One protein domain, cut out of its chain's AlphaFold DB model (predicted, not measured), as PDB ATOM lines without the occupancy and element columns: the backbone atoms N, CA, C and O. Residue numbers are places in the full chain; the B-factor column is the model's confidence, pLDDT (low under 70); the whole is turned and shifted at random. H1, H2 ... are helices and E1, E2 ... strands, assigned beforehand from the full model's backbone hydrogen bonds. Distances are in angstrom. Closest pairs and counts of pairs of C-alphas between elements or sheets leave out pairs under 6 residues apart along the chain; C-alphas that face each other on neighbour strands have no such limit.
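Overview. This is residues 268 to 347 and 545 to 570 of the 609 residues of the protein "Protein xylosyltransferase" of Amphibalanus amphitrite (UniProt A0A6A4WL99). One long helix, H1, packs over one face of a twisted antiparallel sheet of five strands, with no named element on the other face. The long strands E2, E3 and E4 make most of the sheet; short E1 and E5 are its edges, and beyond E5 the unnamed stretch 550 to 570 loops away and returns beside E5 at residues 565 to 566. The 106 printed residues hold E1, H1, E2, E3, E4 and E5 in chain order, which is also the strands' order across the sheet; the class is mixed, helices and strands. The whole is compact, with a radius of gyration of the C-alphas of 13.9 A, and spans 38 by 32 by 25 A.

Along the chain. E1 is residues 268 to 270, with C-alpha 268 at (30.653, 22.001, 61.435). H1, residues 279 to 300, is 32.2 A long. E2, residues 305 to 318, measures 32.2 A and bends by 80 degrees at residue 309. E3, residues 321 to 333, measures 35.5 A, and E4, residues 336 to 346, 31.7 A. E5, residues 545 to 549, ends with C-alpha 549 at (38.778, 20.812, 42.793).

Arrangement. E2, E3 and E4 form a meander, each strand the antiparallel neighbour of the one before. In the hairpin E2 and E3, N 314 and O 326 are 2.8 A apart; in the hairpin E3 and E4, N 327 and O 342 are 2.8 A apart. E1 pairs with E2 through N 313 and O 269, 2.9 A, and E5 with E4 through N 343 and O 546, 3.0 A. H1 is on the sheet; its closest C-alphas to E2 are those of Arg 290 and Val 307, 6.2 A apart. In H1 every O i to N i+4 pair is within hydrogen-bond range.

Size, cuts and confidence. The two C-alphas farthest apart, those of Asp 320 and Thr 334, are 41.0 A apart. Residues 348 to 544 are not printed, and C-alphas 347 and 545 are 10.5 A apart across the cut. Of the links that are printed whole, none is long. Mean pLDDT of the printed part is 90.6; residues 552 to 558 are under 70.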
ATOM      1  N   GLN A 268      31.807  22.524  60.693       93.62
ATOM      2  CA  GLN A 268      30.653  22.001  61.435       93.62
ATOM      3  C   GLN A 268      30.604  20.472  61.464       93.62
ATOM      4  O   GLN A 268      29.935  19.895  62.317       93.62
ATOM      5  N   TYR A 269      31.279  19.821  60.522       95.50
ATOM      6  CA  TYR A 269      31.337  18.371  60.409       95.50
ATOM      7  C   TYR A 269      32.670  17.963  59.798       95.50
ATOM      8  O   TYR A 269      33.115  18.569  58.821       95.50
ATOM      9  N   HIS A 270      33.257  16.899  60.335       96.19
ATOM     10  CA  HIS A 270      34.376  16.196  59.734       96.19
ATOM     11  C   HIS A 270      34.207  14.691  59.970       96.19
ATOM     12  O   HIS A 270      33.906  14.281  61.089       96.19
ATOM     13  N   ARG A 271      34.442  13.855  58.954       93.94
ATOM     14  CA  ARG A 271      34.231  12.395  59.049       93.94
ATOM     15  C   ARG A 271      35.026  11.714  60.172       93.94
ATOM     16  O   ARG A 271      34.542  10.778  60.791       93.94
ATOM     17  N   ASP A 272      36.223  12.227  60.460       93.81
ATOM     18  CA  ASP A 272      37.095  11.724  61.536       93.81
ATOM     19  C   ASP A 272      36.687  12.190  62.951       93.81
ATOM     20  O   ASP A 272      37.419  11.960  63.923       93.81
ATOM     21  N   ASP A 273      35.592  12.943  63.101       91.12
ATOM     22  CA  ASP A 273      35.077  13.308  64.420       91.12
ATOM     23  C   ASP A 273      34.463  12.096  65.127       91.12
ATOM     24  O   ASP A 273      33.716  11.313  64.552       91.12
ATOM     25  N   LEU A 274      34.777  11.950  66.419       85.06
ATOM     26  CA  LEU A 274      34.234  10.870  67.252       85.06
ATOM     27  C   LEU A 274      32.781  11.130  67.676       85.06
ATOM     28  O   LEU A 274      32.081  10.213  68.101       85.06
ATOM     29  N   SER A 275      32.343  12.391  67.630       82.12
ATOM     30  CA  SER A 275      30.968  12.781  67.927       82.12
ATOM     31  C   SER A 275      30.043  12.378  66.788       82.12
ATOM     32  O   SER A 275      30.386  12.557  65.621       82.12
ATOM     33  N   ALA A 276      28.843  11.905  67.126       82.69
ATOM     34  CA  ALA A 276      27.819  11.640  66.126       82.69
ATOM     35  C   ALA A 276      27.493  12.920  65.338       82.69
ATOM     36  O   ALA A 276      27.298  13.986  65.925       82.69
ATOM     37  N   ALA A 277      27.435  12.794  64.014       86.25
ATOM     38  CA  ALA A 277      26.963  13.861  63.146       86.25
ATOM     39  C   ALA A 277      25.456  14.074  63.328       86.25
ATOM     40  O   ALA A 277      24.719  13.139  63.647       86.25
ATOM     41  N   ASP A 278      24.992  15.295  63.070       93.00
ATOM     42  CA  ASP A 278      23.567  15.540  62.887       93.00
ATOM     43  C   ASP A 278      23.087  14.804  61.623       93.00
ATOM     44  O   ASP A 278      23.594  15.030  60.520       93.00
ATOM     45  N   ASP A 279      22.129  13.890  61.788       95.31
ATOM     46  CA  ASP A 279      21.648  13.019  60.710       95.31
ATOM     47  C   ASP A 279      21.011  13.816  59.552       95.31
ATOM     48  O   ASP A 279      21.095  13.408  58.386       95.31
ATOM     49  N   ALA A 280      20.388  14.965  59.842       96.50
ATOM     50  CA  ALA A 280      19.776  15.816  58.826       96.50
ATOM     51  C   ALA A 280      20.839  16.588  58.038       96.50
ATOM     52  O   ALA A 280      20.767  16.649  56.809       96.50
ATOM     53  N   ALA A 281      21.854  17.116  58.725       96.44
ATOM     54  CA  ALA A 281      23.010  17.745  58.104       96.44
ATOM     55  C   ALA A 281      23.776  16.753  57.219       96.44
ATOM     56  O   ALA A 281      24.065  17.062  56.066       96.44
ATOM     57  N   LEU A 282      24.035  15.531  57.699       96.31
ATOM     58  CA  LEU A 282      24.722  14.507  56.907       96.31
ATOM     59  C   LEU A 282      23.897  14.066  55.688       96.31
ATOM     60  O   LEU A 282      24.451  13.920  54.596       96.31
ATOM     61  N   THR A 283      22.575  13.914  55.838       97.81
ATOM     62  CA  THR A 283      21.663  13.665  54.706       97.81
ATOM     63  C   THR A 283      21.743  14.800  53.676       97.81
ATOM     64  O   THR A 283      21.873  14.550  52.477       97.81
ATOM     65  N   PHE A 284      21.744  16.054  54.134       98.38
ATOM     66  CA  PHE A 284      21.896  17.224  53.273       98.38
ATOM     67  C   PHE A 284      23.246  17.248  52.541       98.38
ATOM     68  O   PHE A 284      23.269  17.425  51.326       98.38
ATOM     69  N   TYR A 285      24.366  17.015  53.231       98.19
ATOM     70  CA  TYR A 285      25.695  17.019  52.610       98.19
ATOM     71  C   TYR A 285      25.841  15.932  51.540       98.19
ATOM     72  O   TYR A 285      26.395  16.192  50.472       98.19
ATOM     73  N   ARG A 286      25.282  14.738  51.780       97.75
ATOM     74  CA  ARG A 286      25.233  13.659  50.779       97.75
ATOM     75  C   ARG A 286      24.410  14.054  49.555       97.75
ATOM     76  O   ARG A 286      24.839  13.809  48.430       97.75
ATOM     77  N   SER A 287      23.272  14.717  49.758       98.56
ATOM     78  CA  SER A 287      22.464  15.261  48.663       98.56
ATOM     79  C   SER A 287      23.227  16.309  47.848       98.56
ATOM     80  O   SER A 287      23.246  16.243  46.620       98.56
ATOM     81  N   VAL A 288      23.947  17.224  48.505       98.62
ATOM     82  CA  VAL A 288      24.792  18.225  47.832       98.62
ATOM     83  C   VAL A 288      25.881  17.559  46.989       98.62
ATOM     84  O   VAL A 288      26.066  17.949  45.835       98.62
ATOM     85  N   ALA A 289      26.557  16.531  47.509       98.38
ATOM     86  CA  ALA A 289      27.558  15.769  46.762       98.38
ATOM     87  C   ALA A 289      26.954  15.114  45.502       98.38
ATOM     88  O   ALA A 289      27.473  15.285  44.397       98.38
ATOM     89  N   ARG A 290      25.793  14.452  45.627       98.06
ATOM     90  CA  ARG A 290      25.086  13.840  44.486       98.06
ATOM     91  C   ARG A 290      24.652  14.854  43.436       98.06
ATOM     92  O   ARG A 290      24.902  14.647  42.250       98.06
ATOM     93  N   LEU A 291      24.042  15.963  43.853       97.88
ATOM     94  CA  LEU A 291      23.619  17.040  42.952       97.88
ATOM     95  C   LEU A 291      24.814  17.684  42.236       97.88
ATOM     96  O   LEU A 291      24.709  18.059  41.066       97.88
ATOM     97  N   SER A 292      25.960  17.769  42.910       96.75
ATOM     98  CA  SER A 292      27.211  18.269  42.336       96.75
ATOM     99  C   SER A 292      27.745  17.345  41.245       96.75
ATOM    100  O   SER A 292      28.030  17.805  40.138       96.75
ATOM    101  N   VAL A 293      27.797  16.035  41.502       94.62
ATOM    102  CA  VAL A 293      28.189  15.042  40.489       94.62
ATOM    103  C   VAL A 293      27.184  15.000  39.337       94.62
ATOM    104  O   VAL A 293      27.584  14.949  38.175       94.62
ATOM    105  N   GLN A 294      25.881  15.114  39.614       94.00
ATOM    106  CA  GLN A 294      24.852  15.222  38.575       94.00
ATOM    107  C   GLN A 294      25.092  16.441  37.666       94.00
ATOM    108  O   GLN A 294      24.988  16.321  36.446       94.00
ATOM    109  N   ARG A 295      25.455  17.599  38.237       93.12
ATOM    110  CA  ARG A 295      25.798  18.807  37.469       93.12
ATOM    111  C   ARG A 295      27.018  18.589  36.571       93.12
ATOM    112  O   ARG A 295      26.998  19.051  35.435       93.12
ATOM    113  N   LEU A 296      28.042  17.877  37.045       91.12
ATOM    114  CA  LEU A 296      29.220  17.532  36.237       91.12
ATOM    115  C   LEU A 296      28.876  16.567  35.094       91.12
ATOM    116  O   LEU A 296      29.310  16.795  33.968       91.12
ATOM    117  N   ARG A 297      28.037  15.553  35.350       90.12
ATOM    118  CA  ARG A 297      27.550  14.625  34.311       90.12
ATOM    119  C   ARG A 297      26.816  15.369  33.191       90.12
ATOM    120  O   ARG A 297      27.111  15.164  32.019       90.12
ATOM    121  N   VAL A 298      25.896  16.270  33.547       86.75
ATOM    122  CA  VAL A 298      25.146  17.094  32.575       86.75
ATOM    123  C   VAL A 298      26.053  18.108  31.867       86.75
ATOM    124  O   VAL A 298      25.832  18.416  30.700       86.75
ATOM    125  N   GLY A 299      27.075  18.617  32.558       80.81
ATOM    126  CA  GLY A 299      28.032  19.591  32.028       80.81
ATOM    127  C   GLY A 299      29.041  19.036  31.018       80.81
ATOM    128  O   GLY A 299      29.733  19.834  30.394       80.81
ATOM    129  N   GLY A 300      29.106  17.711  30.837       76.44
ATOM    130  CA  GLY A 300      30.020  17.047  29.907       76.44
ATOM    131  C   GLY A 300      31.133  16.276  30.617       76.44
ATOM    132  O   GLY A 300      32.278  16.725  30.671       76.44
ATOM    133  N   SER A 301      30.813  15.084  31.133       81.44
ATOM    134  CA  SER A 301      31.808  14.100  31.582       81.44
ATOM    135  C   SER A 301      32.027  13.021  30.519       81.44
ATOM    136  O   SER A 301      31.082  12.564  29.878       81.44
ATOM    137  N   ARG A 302      33.279  12.597  30.321       83.38
ATOM    138  CA  ARG A 302      33.656  11.501  29.396       83.38
ATOM    139  C   ARG A 302      33.963  10.183  30.112       83.38
ATOM    140  O   ARG A 302      34.338   9.204  29.477       83.38
ATOM    141  N   CYS A 303      33.815  10.188  31.426       83.12
ATOM    142  CA  CYS A 303      34.103   9.113  32.361       83.12
ATOM    143  C   CYS A 303      32.854   8.827  33.198       83.12
ATOM    144  O   CYS A 303      31.960   9.677  33.315       83.12
ATOM    145  N   ASP A 304      32.820   7.641  33.804       87.56
ATOM    146  CA  ASP A 304      31.865   7.373  34.871       87.56
ATOM    147  C   ASP A 304      32.288   8.124  36.137       87.56
ATOM    148  O   ASP A 304      33.472   8.175  36.480       87.56
ATOM    149  N   LEU A 305      31.313   8.740  36.796       91.56
ATOM    150  CA  LEU A 305      31.511   9.546  37.995       91.56
ATOM    151  C   LEU A 305      30.698   8.917  39.110       91.56
ATOM    152  O   LEU A 305      29.478   8.865  38.985       91.56
ATOM    153  N   GLN A 306      31.321   8.488  40.197       92.75
ATOM    154  CA  GLN A 306      30.622   7.917  41.346       92.75
ATOM    155  C   GLN A 306      30.841   8.794  42.577       92.75
ATOM    156  O   GLN A 306      31.938   9.282  42.834       92.75
ATOM    157  N   VAL A 307      29.766   9.042  43.322       95.56
ATOM    158  CA  VAL A 307      29.809   9.879  44.528       95.56
ATOM    159  C   VAL A 307      30.437   9.062  45.656       95.56
ATOM    160  O   VAL A 307      29.958   7.968  45.946       95.56
ATOM    161  N   GLY A 308      31.487   9.597  46.274       94.44
ATOM    162  CA  GLY A 308      32.133   9.035  47.457       94.44
ATOM    163  C   GLY A 308      31.606   9.644  48.758       94.44
ATOM    164  O   GLY A 308      30.495  10.181  48.824       94.44
ATOM    165  N   ASP A 309      32.413   9.563  49.813       94.56
ATOM    166  CA  ASP A 309      32.026  10.032  51.139       94.56
ATOM    167  C   ASP A 309      32.123  11.555  51.294       94.56
ATOM    168  O   ASP A 309      32.958  12.240  50.700       94.56
ATOM    169  N   VAL A 310      31.274  12.098  52.171       96.94
ATOM    170  CA  VAL A 310      31.403  13.483  52.640       96.94
ATOM    171  C   VAL A 310      32.554  13.546  53.641       96.94
ATOM    172  O   VAL A 310      32.507  12.904  54.694       96.94
ATOM    173  N   VAL A 311      33.557  14.363  53.337       97.00
ATOM    174  CA  VAL A 311      34.765  14.528  54.153       97.00
ATOM    175  C   VAL A 311      34.530  15.550  55.259       97.00
ATOM    176  O   VAL A 311      34.741  15.248  56.436       97.00
ATOM    177  N   ALA A 312      34.062  16.745  54.893       97.62
ATOM    178  CA  ALA A 312      33.868  17.854  55.818       97.62
ATOM    179  C   ALA A 312      32.803  18.844  55.325       97.62
ATOM    180  O   ALA A 312      32.494  18.904  54.135       97.62
ATOM    181  N   ALA A 313      32.257  19.646  56.239       98.00
ATOM    182  CA  ALA A 313      31.370  20.754  55.899       98.00
ATOM    183  C   ALA A 313      31.698  22.006  56.716       98.00
ATOM    184  O   ALA A 313      31.912  21.928  57.929       98.00
ATOM    185  N   TYR A 314      31.697  23.165  56.057       98.00
ATOM    186  CA  TYR A 314      32.082  24.446  56.642       98.00
ATOM    187  C   TYR A 314      31.002  25.502  56.425       98.00
ATOM    188  O   TYR A 314      30.460  25.629  55.334       98.00
ATOM    189  N   VAL A 315      30.736  26.327  57.434       97.62
ATOM    190  CA  VAL A 315      29.995  27.581  57.252       97.62
ATOM    191  C   VAL A 315      30.945  28.633  56.709       97.62
ATOM    192  O   VAL A 315      31.950  28.919  57.353       97.62
ATOM    193  N   HIS A 316      30.606  29.231  55.567       97.69
ATOM    194  CA  HIS A 316      31.340  30.343  54.974       97.69
ATOM    195  C   HIS A 316      30.586  31.665  55.178       97.69
ATOM    196  O   HIS A 316      29.415  31.813  54.798       97.69
ATOM    197  N   LYS A 317      31.269  32.650  55.770       96.94
ATOM    198  CA  LYS A 317      30.786  34.028  55.912       96.94
ATOM    199  C   LYS A 317      31.745  35.014  55.250       96.94
ATOM    200  O   LYS A 317      32.957  34.803  55.239       96.94
ATOM    201  N   LYS A 318      31.188  36.124  54.769       95.50
ATOM    202  CA  LYS A 318      31.923  37.305  54.306       95.50
ATOM    203  C   LYS A 318      31.223  38.557  54.824       95.50
ATOM    204  O   LYS A 318      30.006  38.654  54.671       95.50
ATOM    205  N   ASP A 319      31.979  39.483  55.411       94.62
ATOM    206  CA  ASP A 319      31.457  40.728  55.997       94.62
ATOM    207  C   ASP A 319      30.319  40.441  56.992       94.62
ATOM    208  O   ASP A 319      29.219  40.971  56.870       94.62
ATOM    209  N   ASP A 320      30.524  39.466  57.886       95.19
ATOM    210  CA  ASP A 320      29.525  38.959  58.841       95.19
ATOM    211  C   ASP A 320      28.214  38.413  58.246       95.19
ATOM    212  O   ASP A 320      27.337  37.961  58.988       95.19
ATOM    213  N   ASN A 321      28.118  38.300  56.922       95.50
ATOM    214  CA  ASN A 321      26.979  37.722  56.223       95.50
ATOM    215  C   ASN A 321      27.257  36.270  55.833       95.50
ATOM    216  O   ASN A 321      28.308  35.954  55.273       95.50
ATOM    217  N   PHE A 322      26.295  35.387  56.089       95.75
ATOM    218  CA  PHE A 322      26.347  34.008  55.610       95.75
ATOM    219  C   PHE A 322      26.309  33.972  54.079       95.75
ATOM    220  O   PHE A 322      25.451  34.608  53.465       95.75
ATOM    221  N   LYS A 323      27.256  33.254  53.468       96.94
ATOM    222  CA  LYS A 323      27.358  33.100  52.008       96.94
ATOM    223  C   LYS A 323      27.031  31.687  51.539       96.94
ATOM    224  O   LYS A 323      26.618  31.521  50.399       96.94
ATOM    225  N   GLY A 324      27.160  30.695  52.414       97.56
ATOM    226  CA  GLY A 324      26.770  29.323  52.129       97.56
ATOM    227  C   GLY A 324      27.497  28.316  53.008       97.56
ATOM    228  O   GLY A 324      28.366  28.665  53.812       97.56
ATOM    229  N   THR A 325      27.127  27.057  52.836       98.50
ATOM    230  CA  THR A 325      27.846  25.910  53.373       98.50
ATOM    231  C   THR A 325      28.769  25.367  52.287       98.50
ATOM    232  O   THR A 325      28.337  25.135  51.160       98.50
ATOM    233  N   VAL A 326      30.037  25.168  52.623       98.69
ATOM    234  CA  VAL A 326      31.026  24.510  51.768       98.69
ATOM    235  C   VAL A 326      31.052  23.036  52.138       98.69
ATOM    236  O   VAL A 326      31.392  22.703  53.271       98.69
ATOM    237  N   VAL A 327      30.668  22.160  51.215       98.62
ATOM    238  CA  VAL A 327      30.652  20.705  51.410       98.62
ATOM    239  C   VAL A 327      31.821  20.098  50.650       98.62
ATOM    240  O   VAL A 327      31.868  20.193  49.427       98.62
ATOM    241  N   GLN A 328      32.747  19.473  51.373       98.44
ATOM    242  CA  GLN A 328      33.881  18.744  50.818       98.44
ATOM    243  C   GLN A 328      33.547  17.253  50.737       98.44
ATOM    244  O   GLN A 328      33.125  16.658  51.733       98.44
ATOM    245  N   PHE A 329      33.727  16.643  49.568       97.94
ATOM    246  CA  PHE A 329      33.370  15.245  49.328       97.94
ATOM    247  C   PHE A 329      34.301  14.578  48.312       97.94
ATOM    248  O   PHE A 329      34.921  15.240  47.476       97.94
ATOM    249  N   GLU A 330      34.387  13.257  48.408       96.31
ATOM    250  CA  GLU A 330      35.122  12.401  47.484       96.31
ATOM    251  C   GLU A 330      34.264  12.050  46.263       96.31
ATOM    252  O   GLU A 330      33.036  11.948  46.332       96.31
ATOM    253  N   MET A 331      34.918  11.859  45.126       93.25
ATOM    254  CA  MET A 331      34.311  11.391  43.890       93.25
ATOM    255  C   MET A 331      35.267  10.417  43.220       93.25
ATOM    256  O   MET A 331      36.404  10.765  42.917       93.25
ATOM    257  N   GLU A 332      34.782   9.217  42.946       91.44
ATOM    258  CA  GLU A 332      35.523   8.226  42.181       91.44
ATOM    259  C   GLU A 332      35.303   8.456  40.688       91.44
ATOM    260  O   GLU A 332      34.179   8.704  40.232       91.44
ATOM    261  N   THR A 333      36.384   8.370  39.920       87.88
ATOM    262  CA  THR A 333      36.353   8.454  38.460       87.88
ATOM    263  C   THR A 333      37.136   7.301  37.854       87.88
ATOM    264  O   THR A 333      37.942   6.661  38.530       87.88
ATOM    265  N   THR A 334      36.962   7.062  36.554       84.00
ATOM    266  CA  THR A 334      37.792   6.089  35.818       84.00
ATOM    267  C   THR A 334      39.288   6.402  35.886       84.00
ATOM    268  O   THR A 334      40.100   5.490  35.760       84.00
ATOM    269  N   ASP A 335      39.643   7.671  36.100       81.44
ATOM    270  CA  ASP A 335      41.024   8.160  36.110       81.44
ATOM    271  C   ASP A 335      41.611   8.231  37.537       81.44
ATOM    272  O   ASP A 335      42.780   8.573  37.708       81.44
ATOM    273  N   GLY A 336      40.814   7.892  38.559       84.69
ATOM    274  CA  GLY A 336      41.202   7.893  39.970       84.69
ATOM    275  C   GLY A 336      40.289   8.740  40.868       84.69
ATOM    276  O   GLY A 336      39.374   9.415  40.378       84.69
ATOM    277  N   PRO A 337      40.531   8.707  42.189       88.12
ATOM    278  CA  PRO A 337      39.743   9.448  43.162       88.12
ATOM    279  C   PRO A 337      40.045  10.946  43.095       88.12
ATOM    280  O   PRO A 337      41.196  11.369  42.965       88.12
ATOM    281  N   LEU A 338      39.005  11.760  43.243       90.81
ATOM    282  CA  LEU A 338      39.073  13.215  43.311       90.81
ATOM    283  C   LEU A 338      38.394  13.715  44.582       90.81
ATOM    284  O   LEU A 338      37.450  13.107  45.082       90.81
ATOM    285  N   VAL A 339      38.838  14.872  45.069       94.56
ATOM    286  CA  VAL A 339      38.160  15.587  46.156       94.56
ATOM    287  C   VAL A 339      37.679  16.922  45.619       94.56
ATOM    288  O   VAL A 339      38.449  17.668  45.008       94.56
ATOM    289  N   LEU A 340      36.406  17.226  45.844       95.94
ATOM    290  CA  LEU A 340      35.778  18.472  45.428       95.94
ATOM    291  C   LEU A 340      35.232  19.224  46.634       95.94
ATOM    292  O   LEU A 340      34.902  18.627  47.659       95.94
ATOM    293  N   GLU A 341      35.078  20.535  46.473       98.25
ATOM    294  CA  GLU A 341      34.218  21.333  47.339       98.25
ATOM    295  C   GLU A 341      33.069  21.940  46.541       98.25
ATOM    296  O   GLU A 341      33.244  22.404  45.411       98.25
ATOM    297  N   ALA A 342      31.889  21.944  47.152       98.38
ATOM    298  CA  ALA A 342      30.677  22.567  46.646       98.38
ATOM    299  C   ALA A 342      30.235  23.695  47.575       98.38
ATOM    300  O   ALA A 342      30.060  23.468  48.771       98.38
ATOM    301  N   LEU A 343      29.986  24.883  47.024       98.62
ATOM    302  CA  LEU A 343      29.301  25.956  47.742       98.62
ATOM    303  C   LEU A 343      27.796  25.826  47.524       98.62
ATOM    304  O   LEU A 343      27.321  25.917  46.390       98.62
ATOM    305  N   VAL A 344      27.043  25.655  48.607       98.50
ATOM    306  CA  VAL A 344      25.579  25.607  48.589       98.50
ATOM    307  C   VAL A 344      25.001  26.685  49.498       98.50
ATOM    308  O   VAL A 344      25.461  26.880  50.621       98.50
ATOM    309  N   SER A 345      23.972  27.385  49.032       97.69
ATOM    310  CA  SER A 345      23.266  28.401  49.811       97.69
ATOM    311  C   SER A 345      21.766  28.075  49.879       97.69
ATOM    312  O   SER A 345      21.217  27.510  48.929       97.69
ATOM    313  N   PRO A 346      21.067  28.362  50.991       96.44
ATOM    314  CA  PRO A 346      19.615  28.304  51.005       96.44
ATOM    315  C   PRO A 346      19.073  29.394  50.078       96.44
ATOM    316  O   PRO A 346      19.516  30.544  50.127       96.44
ATOM    317  N   LEU A 347      18.087  29.045  49.256       94.31
ATOM    318  CA  LEU A 347      17.375  30.037  48.464       94.31
ATOM    319  C   LEU A 347      16.675  31.032  49.403       94.31
ATOM    320  O   LEU A 347      16.250  30.650  50.503       94.31
ATOM    321  N   GLU A 545      25.836  26.879  44.154       96.56
ATOM    322  CA  GLU A 545      26.467  28.081  43.608       96.56
ATOM    323  C   GLU A 545      27.679  27.737  42.737       96.56
ATOM    324  O   GLU A 545      27.765  28.117  41.566       96.56
ATOM    325  N   SER A 546      28.625  26.979  43.297       95.88
ATOM    326  CA  SER A 546      29.929  26.753  42.677       95.88
ATOM    327  C   SER A 546      30.548  25.417  43.081       95.88
ATOM    328  O   SER A 546      30.154  24.813  44.078       95.88
ATOM    329  N   LEU A 547      31.512  24.968  42.275       95.81
ATOM    330  CA  LEU A 547      32.288  23.745  42.460       95.81
ATOM    331  C   LEU A 547      33.762  24.034  42.185       95.81
ATOM    332  O   LEU A 547      34.086  24.724  41.214       95.81
ATOM    333  N   CYS A 548      34.644  23.470  43.001       95.44
ATOM    334  CA  CYS A 548      36.087  23.527  42.795       95.44
ATOM    335  C   CYS A 548      36.746  22.179  43.099       95.44
ATOM    336  O   CYS A 548      36.167  21.321  43.767       95.44
ATOM    337  N   LEU A 549      37.960  21.999  42.582       93.69
ATOM    338  CA  LEU A 549      38.778  20.812  42.793       93.69
ATOM    339  C   LEU A 549      39.760  21.043  43.951       93.69
ATOM    340  O   LEU A 549      40.584  21.959  43.895       93.69
ATOM    341  N   ALA A 550      39.665  20.221  44.995       92.31
ATOM    342  CA  ALA A 550      40.524  20.280  46.177       92.31
ATOM    343  C   ALA A 550      41.816  19.462  46.010       92.31
ATOM    344  O   ALA A 550      42.854  19.826  46.563       92.31
ATOM    345  N   SER A 551      41.762  18.362  45.252       76.81
ATOM    346  CA  SER A 551      42.908  17.482  45.000       76.81
ATOM    347  C   SER A 551      43.895  18.077  43.989       76.81
ATOM    348  O   SER A 551      43.493  18.582  42.940       76.81
ATOM    349  N   ALA A 552      45.194  17.949  44.278       63.62
ATOM    350  CA  ALA A 552      46.292  18.220  43.352       63.62
ATOM    351  C   ALA A 552      47.210  16.982  43.256       63.62
ATOM    352  O   ALA A 552      47.500  16.386  44.297       63.62
ATOM    353  N   PRO A 553      47.707  16.610  42.059       60.12
ATOM    354  CA  PRO A 553      47.472  17.250  40.760       60.12
ATOM    355  C   PRO A 553      46.046  17.014  40.214       60.12
ATOM    356  O   PRO A 553      45.365  16.090  40.661       60.12
ATOM    357  N   PRO A 554      45.565  17.855  39.276       62.09
ATOM    358  CA  PRO A 554      44.289  17.629  38.602       62.09
ATOM    359  C   PRO A 554      44.291  16.293  37.835       62.09
ATOM    360  O   PRO A 554      45.365  15.835  37.433       62.09
ATOM    361  N   PRO A 555      43.117  15.673  37.603       62.34
ATOM    362  CA  PRO A 555      43.023  14.469  36.778       62.34
ATOM    363  C   PRO A 555      43.603  14.726  35.381       62.34
ATOM    364  O   PRO A 555      43.640  15.869  34.909       62.34
ATOM    365  N   SER A 556      44.033  13.661  34.698       60.03
ATOM    366  CA  SER A 556      44.385  13.731  33.276       60.03
ATOM    367  C   SER A 556      43.247  14.414  32.501       60.03
ATOM    368  O   SER A 556      42.069  14.260  32.821       60.03
ATOM    369  N   ALA A 557      43.589  15.226  31.495       57.59
ATOM    370  CA  ALA A 557      42.678  16.160  30.813       57.59
ATOM    371  C   ALA A 557      41.524  15.513  29.993       57.59
ATOM    372  O   ALA A 557      41.013  16.128  29.057       57.59
ATOM    373  N   GLY A 558      41.117  14.277  30.301       66.00
ATOM    374  CA  GLY A 558      40.108  13.498  29.583       66.00
ATOM    375  C   GLY A 558      38.736  13.404  30.262       66.00
ATOM    376  O   GLY A 558      37.733  13.490  29.559       66.00
ATOM    377  N   CYS A 559      38.658  13.241  31.589       77.50
ATOM    378  CA  CYS A 559      37.408  12.866  32.271       77.50
ATOM    379  C   CYS A 559      36.377  14.008  32.409       77.50
ATOM    380  O   CYS A 559      35.205  13.821  32.072       77.50
ATOM    381  N   LEU A 560      36.790  15.208  32.834       79.44
ATOM    382  CA  LEU A 560      35.899  16.363  33.035       79.44
ATOM    383  C   LEU A 560      36.195  17.467  32.013       79.44
ATOM    384  O   LEU A 560      37.337  17.916  31.905       79.44
ATOM    385  N   THR A 561      35.186  17.938  31.272       77.38
ATOM    386  CA  THR A 561      35.355  19.058  30.328       77.38
ATOM    387  C   THR A 561      34.170  20.036  30.385       77.38
ATOM    388  O   THR A 561      33.088  19.675  29.935       77.38
ATOM    389  N   PRO A 562      34.346  21.290  30.859       77.62
ATOM    390  CA  PRO A 562      35.564  21.873  31.429       77.62
ATOM    391  C   PRO A 562      35.860  21.352  32.844       77.62
ATOM    392  O   PRO A 562      34.954  21.002  33.601       77.62
ATOM    393  N   LEU A 563      37.138  21.342  33.217       81.31
ATOM    394  CA  LEU A 563      37.562  21.006  34.575       81.31
ATOM    395  C   LEU A 563      37.144  22.122  35.559       81.31
ATOM    396  O   LEU A 563      37.322  23.304  35.238       81.31
ATOM    397  N   PRO A 564      36.629  21.788  36.760       87.62
ATOM    398  CA  PRO A 564      36.462  22.765  37.833       87.62
ATOM    399  C   PRO A 564      37.787  23.463  38.170       87.62
ATOM    400  O   PRO A 564      38.858  22.863  38.098       87.62
ATOM    401  N   ARG A 565      37.720  24.738  38.563       91.56
ATOM    402  CA  ARG A 565      38.910  25.489  39.001       91.56
ATOM    403  C   ARG A 565      39.475  24.897  40.294       91.56
ATOM    404  O   ARG A 565      38.737  24.281  41.060       91.56
ATOM    405  N   SER A 566      40.759  25.130  40.556       93.19
ATOM    406  CA  SER A 566      41.375  24.806  41.847       93.19
ATOM    407  C   SER A 566      40.654  25.532  42.981       93.19
ATOM    408  O   SER A 566      40.357  26.722  42.876       93.19
ATOM    409  N   CYS A 567      40.395  24.826  44.078       95.44
ATOM    410  CA  CYS A 567      39.769  25.398  45.265       95.44
ATOM    411  C   CYS A 567      40.589  26.536  45.889       95.44
ATOM    412  O   CYS A 567      40.010  27.534  46.321       95.44
ATOM    413  N   ARG A 568      41.925  26.441  45.840       93.62
ATOM    414  CA  ARG A 568      42.847  27.476  46.343       93.62
ATOM    415  C   ARG A 568      42.721  28.813  45.604       93.62
ATOM    416  O   ARG A 568      43.006  29.848  46.194       93.62
ATOM    417  N   ASP A 569      42.256  28.787  44.355       93.19
ATOM    418  CA  ASP A 569      42.101  29.980  43.510       93.19
ATOM    419  C   ASP A 569      40.709  30.621  43.648       93.19
ATOM    420  O   ASP A 569      40.394  31.612  42.985       93.19
ATOM    421  N   THR A 570      39.834  30.033  44.466       94.69
ATOM    422  CA  THR A 570      38.511  30.592  44.756       94.69
ATOM    423  C   THR A 570      38.564  31.526  45.957       94.69
ATOM    424  O   THR A 570      39.534  31.547  46.708       94.69
TER     425      THR A 570